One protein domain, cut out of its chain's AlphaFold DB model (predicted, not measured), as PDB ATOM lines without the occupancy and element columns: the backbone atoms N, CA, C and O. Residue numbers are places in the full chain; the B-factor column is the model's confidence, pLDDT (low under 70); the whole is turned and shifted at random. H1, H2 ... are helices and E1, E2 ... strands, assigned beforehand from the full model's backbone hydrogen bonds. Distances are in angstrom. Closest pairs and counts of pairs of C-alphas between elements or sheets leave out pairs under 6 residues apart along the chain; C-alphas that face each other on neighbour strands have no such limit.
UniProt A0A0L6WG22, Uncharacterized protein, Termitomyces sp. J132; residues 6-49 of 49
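AT A GLANCE: This is residues 6 to 49 of the 49 residues of an uncharacterized protein of Termitomyces sp. J132 (UniProt A0A0L6WG22). The printed part is an open arch with no core: a two-stranded hairpin, E1 and E2, makes one leg, the short helix H1 sits near the bend, and a stretch without a named element leads from H1 to the helix H2 near the other end. Residues 21 to 49, which include both helices, stand free of the rest. The printed part has 44 residues with two named strands and two named helices in the order E1, E2, H1, H2; the sheet, E1 - E2, is antiparallel and the class is mixed, helices and strands. The whole is extended, with a radius of gyration of the C-alphas of 17.5 A, and flat, spanning 42 by 34 by 13 A.

IN THESE COORDINATES: Find C-alpha 6 at (-33.604, 4.512, -39.525), where E1, residues 6 to 9, begins. E2 is residues 15 to 19 and measures 13.0 A from first to last C-alpha. H1 is residues 22 to 27, 9.1 A long. H2, residues 38 to 46, runs 12.5 A to C-alpha 46 at (-25.520, -22.778, -10.753).

HOW THE PARTS SIT: Look first at the hairpin of E1 and E2, antiparallel at 146 degrees between their directions. C-alphas 7 and 17 face each other at 4.6 A; N 6 and O 18, 2.8 A apart, and N 8 and O 16, 2.9 A apart, are within hydrogen-bond range. H1 is apart from E1, and H2 is apart from E1, E2 and H1. In H2 every O i to N i+4 pair is within hydrogen-bond range; in H1, 1 of 2 is.

THE WHOLE: The C-alphas of Phe 6 and Leu 49 are the two farthest apart, at 43.9 A. The printed part has no cut. The links E1 to E2 and E2 to H1 are tight, and H1 to H2 is short, with 10 residues. The mean pLDDT of the printed part is 90.0; look for values under 70 at residues 47 to 49.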
ATOM      1  N   PHE A   6     -32.200   4.787 -39.235       96.06
ATOM      2  CA  PHE A   6     -33.604   4.512 -39.525       96.06
ATOM      3  C   PHE A   6     -34.445   4.546 -38.248       96.06
ATOM      4  O   PHE A   6     -33.931   4.333 -37.151       96.06
ATOM      5  N   PHE A   7     -35.754   4.744 -38.390       97.69
ATOM      6  CA  PHE A   7     -36.718   4.504 -37.317       97.69
ATOM      7  C   PHE A   7     -37.554   3.270 -37.644       97.69
ATOM      8  O   PHE A   7     -38.178   3.200 -38.702       97.69
ATOM      9  N   ILE A   8     -37.584   2.305 -36.727       96.94
ATOM     10  CA  ILE A   8     -38.389   1.088 -36.847       96.94
ATOM     11  C   ILE A   8     -39.536   1.157 -35.847       96.94
ATOM     12  O   ILE A   8     -39.328   1.424 -34.662       96.94
ATOM     13  N   LYS A   9     -40.752   0.883 -36.317       97.81
ATOM     14  CA  LYS A   9     -41.936   0.807 -35.464       97.81
ATOM     15  C   LYS A   9     -41.933  -0.494 -34.656       97.81
ATOM     16  O   LYS A   9     -41.841  -1.586 -35.216       97.81
ATOM     17  N   LYS A  10     -42.040  -0.378 -33.336       97.56
ATOM     18  CA  LYS A  10     -42.205  -1.491 -32.399       97.56
ATOM     19  C   LYS A  10     -43.663  -1.952 -32.337       97.56
ATOM     20  O   LYS A  10     -44.571  -1.275 -32.815       97.56
ATOM     21  N   LYS A  11     -43.889  -3.126 -31.734       97.38
ATOM     22  CA  LYS A  11     -45.231  -3.719 -31.565       97.38
ATOM     23  C   LYS A  11     -46.168  -2.834 -30.740       97.38
ATOM     24  O   LYS A  11     -47.357  -2.789 -31.023       97.38
ATOM     25  N   ASP A  12     -45.620  -2.125 -29.760       96.94
ATOM     26  CA  ASP A  12     -46.327  -1.144 -28.929       96.94
ATOM     27  C   ASP A  12     -46.576   0.197 -29.649       96.94
ATOM     28  O   ASP A  12     -47.177   1.105 -29.087       96.94
ATOM     29  N   GLY A  13     -46.128   0.334 -30.901       96.56
ATOM     30  CA  GLY A  13     -46.284   1.537 -31.710       96.56
ATOM     31  C   GLY A  13     -45.186   2.583 -31.523       96.56
ATOM     32  O   GLY A  13     -45.150   3.528 -32.312       96.56
ATOM     33  N   SER A  14     -44.277   2.407 -30.559       97.69
ATOM     34  CA  SER A  14     -43.136   3.307 -30.372       97.69
ATOM     35  C   SER A  14     -42.146   3.218 -31.543       97.69
ATOM     36  O   SER A  14     -42.059   2.198 -32.235       97.69
ATOM     37  N   LEU A  15     -41.402   4.296 -31.800       98.00
ATOM     38  CA  LEU A  15     -40.326   4.304 -32.793       98.00
ATOM     39  C   LEU A  15     -38.989   4.049 -32.101       98.00
ATOM     40  O   LEU A  15     -38.634   4.741 -31.150       98.00
ATOM     41  N   GLN A  16     -38.224   3.088 -32.612       97.19
ATOM     42  CA  GLN A  16     -36.850   2.850 -32.191       97.19
ATOM     43  C   GLN A  16     -35.890   3.327 -33.277       97.19
ATOM     44  O   GLN A  16     -36.000   2.909 -34.429       97.19
ATOM     45  N   LEU A  17     -34.931   4.165 -32.891       97.50
ATOM     46  CA  LEU A  17     -33.812   4.541 -33.748       97.50
ATOM     47  C   LEU A  17     -32.866   3.343 -33.910       97.50
ATOM     48  O   LEU A  17     -32.460   2.730 -32.923       97.50
ATOM     49  N   VAL A  18     -32.519   3.012 -35.150       96.38
ATOM     50  CA  VAL A  18     -31.616   1.916 -35.516       96.38
ATOM     51  C   VAL A  18     -30.553   2.451 -36.464       96.38
ATOM     52  O   VAL A  18     -30.882   3.022 -37.500       96.38
ATOM     53  N   GLN A  19     -29.283   2.258 -36.115       97.00
ATOM     54  CA  GLN A  19     -28.145   2.604 -36.963       97.00
ATOM     55  C   GLN A  19     -27.595   1.346 -37.652       97.00
ATOM     56  O   GLN A  19     -27.395   0.317 -37.004       97.00
ATOM     57  N   ASP A  20     -27.372   1.414 -38.963       95.62
ATOM     58  CA  ASP A  20     -26.912   0.282 -39.771       95.62
ATOM     59  C   ASP A  20     -25.383   0.178 -39.809       95.62
ATOM     60  O   ASP A  20     -24.695   0.767 -40.651       95.62
ATOM     61  N   TYR A  21     -24.838  -0.602 -38.881       94.56
ATOM     62  CA  TYR A  21     -23.403  -0.830 -38.755       94.56
ATOM     63  C   TYR A  21     -22.852  -1.936 -39.664       94.56
ATOM     64  O   TYR A  21     -21.716  -2.345 -39.447       94.56
ATOM     65  N   GLN A  22     -23.568  -2.443 -40.675       93.50
ATOM     66  CA  GLN A  22     -23.078  -3.575 -41.486       93.50
ATOM     67  C   GLN A  22     -21.669  -3.358 -42.063       93.50
ATOM     68  O   GLN A  22     -20.782  -4.193 -41.870       93.50
ATOM     69  N   VAL A  23     -21.434  -2.213 -42.712       93.31
ATOM     70  CA  VAL A  23     -20.123  -1.868 -43.293       93.31
ATOM     71  C   VAL A  23     -19.061  -1.715 -42.205       93.31
ATOM     72  O   VAL A  23     -17.936  -2.182 -42.359       93.31
ATOM     73  N   PHE A  24     -19.422  -1.095 -41.080       92.88
ATOM     74  CA  PHE A  24     -18.522  -0.922 -39.945       92.88
ATOM     75  C   PHE A  24     -18.118  -2.272 -39.330       92.88
ATOM     76  O   PHE A  24     -16.932  -2.541 -39.164       92.88
ATOM     77  N   ASN A  25     -19.084  -3.162 -39.101       91.50
ATOM     78  CA  ASN A  25     -18.883  -4.493 -38.526       91.50
ATOM     79  C   ASN A  25     -18.023  -5.407 -39.416       91.50
ATOM     80  O   ASN A  25     -17.385  -6.337 -38.921       91.50
ATOM     81  N   ALA A  26     -17.998  -5.166 -40.730       92.12
ATOM     82  CA  ALA A  26     -17.114  -5.879 -41.649       92.12
ATOM     83  C   ALA A  26     -15.639  -5.468 -41.492       92.12
ATOM     84  O   ALA A  26     -14.756  -6.276 -41.769       92.12
ATOM     85  N   MET A  27     -15.380  -4.239 -41.033       92.31
ATOM     86  CA  MET A  27     -14.029  -3.710 -40.811       92.31
ATOM     87  C   MET A  27     -13.493  -3.995 -39.399       92.31
ATOM     88  O   MET A  27     -12.288  -3.902 -39.175       92.31
ATOM     89  N   THR A  28     -14.355  -4.333 -38.436       91.56
ATOM     90  CA  THR A  28     -13.946  -4.635 -37.054       91.56
ATOM     91  C   THR A  28     -13.424  -6.064 -36.888       91.56
ATOM     92  O   THR A  28     -13.895  -6.989 -37.549       91.56
ATOM     93  N   VAL A  29     -12.498  -6.265 -35.940       88.38
ATOM     94  CA  VAL A  29     -12.038  -7.604 -35.535       88.38
ATOM     95  C   VAL A  29     -13.216  -8.388 -34.955       88.38
ATOM     96  O   VAL A  29     -13.862  -7.948 -34.005       88.38
ATOM     97  N   LYS A  30     -13.507  -9.550 -35.540       86.38
ATOM     98  CA  LYS A  30     -14.607 -10.414 -35.102       86.38
ATOM     99  C   LYS A  30     -14.162 -11.275 -33.922       86.38
ATOM    100  O   LYS A  30     -13.051 -11.790 -33.929       86.38
ATOM    101  N   ASN A  31     -15.073 -11.501 -32.974       79.38
ATOM    102  CA  ASN A  31     -14.964 -12.548 -31.954       79.38
ATOM    103  C   ASN A  31     -13.673 -12.500 -31.120       79.38
ATOM    104  O   ASN A  31     -12.962 -13.492 -31.005       79.38
ATOM    105  N   CYS A  32     -13.394 -11.357 -30.487       80.62
ATOM    106  CA  CYS A  32     -12.265 -11.232 -29.557       80.62
ATOM    107  C   CYS A  32     -12.402 -12.105 -28.292       80.62
ATOM    108  O   CYS A  32     -11.454 -12.198 -27.519       80.62
ATOM    109  N   TYR A  33     -13.565 -12.731 -28.077       81.19
ATOM    110  CA  TYR A  33     -13.857 -13.593 -26.935       81.19
ATOM    111  C   TYR A  33     -14.720 -14.780 -27.364       81.19
ATOM    112  O   TYR A  33     -15.598 -14.640 -28.221       81.19
ATOM    113  N   ALA A  34     -14.485 -15.939 -26.746       84.31
ATOM    114  CA  ALA A  34     -15.340 -17.103 -26.917       84.31
ATOM    115  C   ALA A  34     -16.706 -16.824 -26.276       84.31
ATOM    116  O   ALA A  34     -16.801 -16.585 -25.073       84.31
ATOM    117  N   LEU A  35     -17.766 -16.838 -27.085       88.19
ATOM    118  CA  LEU A  35     -19.128 -16.851 -26.565       88.19
ATOM    119  C   LEU A  35     -19.427 -18.266 -26.080       88.19
ATOM    120  O   LEU A  35     -19.452 -19.203 -26.877       88.19
ATOM    121  N   LEU A  36     -19.623 -18.396 -24.771       88.50
ATOM    122  CA  LEU A  36     -19.981 -19.657 -24.135       88.50
ATOM    123  C   LEU A  36     -21.343 -20.146 -24.626       88.50
ATOM    124  O   LEU A  36     -22.240 -19.352 -24.943       88.50
ATOM    125  N   LEU A  37     -21.514 -21.464 -24.640       91.81
ATOM    126  CA  LEU A  37     -22.816 -22.061 -24.904       91.81
ATOM    127  C   LEU A  37     -23.798 -21.698 -23.784       91.81
ATOM    128  O   LEU A  37     -23.416 -21.513 -22.629       91.81
ATOM    129  N   ILE A  38     -25.093 -21.651 -24.108       91.94
ATOM    130  CA  ILE A  38     -26.147 -21.369 -23.118       91.94
ATOM    131  C   ILE A  38     -26.068 -22.356 -21.944       91.94
ATOM    132  O   ILE A  38     -26.212 -21.951 -20.795       91.94
ATOM    133  N   SER A  39     -25.789 -23.634 -22.213       92.38
ATOM    134  CA  SER A  39     -25.596 -24.652 -21.176       92.38
ATOM    135  C   SER A  39     -24.409 -24.346 -20.263       92.38
ATOM    136  O   SER A  39     -24.534 -24.477 -19.053       92.38
ATOM    137  N   GLU A  40     -23.278 -23.909 -20.816       91.62
ATOM    138  CA  GLU A  40     -22.087 -23.531 -20.044       91.62
ATOM    139  C   GLU A  40     -22.350 -22.290 -19.190       91.62
ATOM    140  O   GLU A  40     -21.989 -22.266 -18.016       91.62
ATOM    141  N   LEU A  41     -23.038 -21.286 -19.745       91.25
ATOM    142  CA  LEU A  41     -23.465 -20.098 -19.003       91.25
ATOM    143  C   LEU A  41     -24.368 -20.465 -17.820       91.25
ATOM    144  O   LEU A  41     -24.156 -19.977 -16.712       91.25
ATOM    145  N   ILE A  42     -25.354 -21.338 -18.047       93.19
ATOM    146  CA  ILE A  42     -26.264 -21.816 -17.001       93.19
ATOM    147  C   ILE A  42     -25.484 -22.610 -15.947       93.19
ATOM    148  O   ILE A  42     -25.612 -22.328 -14.761       93.19
ATOM    149  N   ASN A  43     -24.635 -23.552 -16.355       91.00
ATOM    150  CA  ASN A  43     -23.836 -24.357 -15.430       91.00
ATOM    151  C   ASN A  43     -22.912 -23.492 -14.562       91.00
ATOM    152  O   ASN A  43     -22.832 -23.719 -13.360       91.00
ATOM    153  N   ASN A  44     -22.272 -22.473 -15.143       86.44
ATOM    154  CA  ASN A  44     -21.449 -21.522 -14.394       86.44
ATOM    155  C   ASN A  44     -22.270 -20.708 -13.384       86.44
ATOM    156  O   ASN A  44     -21.765 -20.393 -12.312       86.44
ATOM    157  N   LEU A  45     -23.527 -20.381 -13.700       89.88
ATOM    158  CA  LEU A  45     -24.417 -19.681 -12.775       89.88
ATOM    159  C   LEU A  45     -24.813 -20.563 -11.580       89.88
ATOM    160  O   LEU A  45     -24.843 -20.077 -10.454       89.88
ATOM    161  N   TRP A  46     -25.105 -21.846 -11.812       83.25
ATOM    162  CA  TRP A  46     -25.520 -22.778 -10.753       83.25
ATOM    163  C   TRP A  46     -24.353 -23.358  -9.947       83.25
ATOM    164  O   TRP A  46     -24.544 -23.663  -8.779       83.25
ATOM    165  N   GLY A  47     -23.165 -23.507 -10.543       68.25
ATOM    166  CA  GLY A  47     -21.958 -24.007  -9.867       68.25
ATOM    167  C   GLY A  47     -21.164 -22.942  -9.099       68.25
ATOM    168  O   GLY A  47     -20.164 -23.275  -8.470       68.25
ATOM    169  N   ALA A  48     -21.575 -21.670  -9.180       62.91
ATOM    170  CA  ALA A  48     -21.040 -20.569  -8.373       62.91
ATOM    171  C   ALA A  48     -21.779 -20.379  -7.027       62.91
ATOM    172  O   ALA A  48     -21.392 -19.510  -6.243       62.91
ATOM    173  N   LEU A  49     -22.829 -21.172  -6.779       49.66
ATOM    174  CA  LEU A  49     -23.510 -21.350  -5.491       49.66
ATOM    175  C   LEU A  49     -23.005 -22.628  -4.815       49.66
ATOM    176  O   LEU A  49     -22.881 -22.602  -3.571       49.66
TER     177      LEU A  49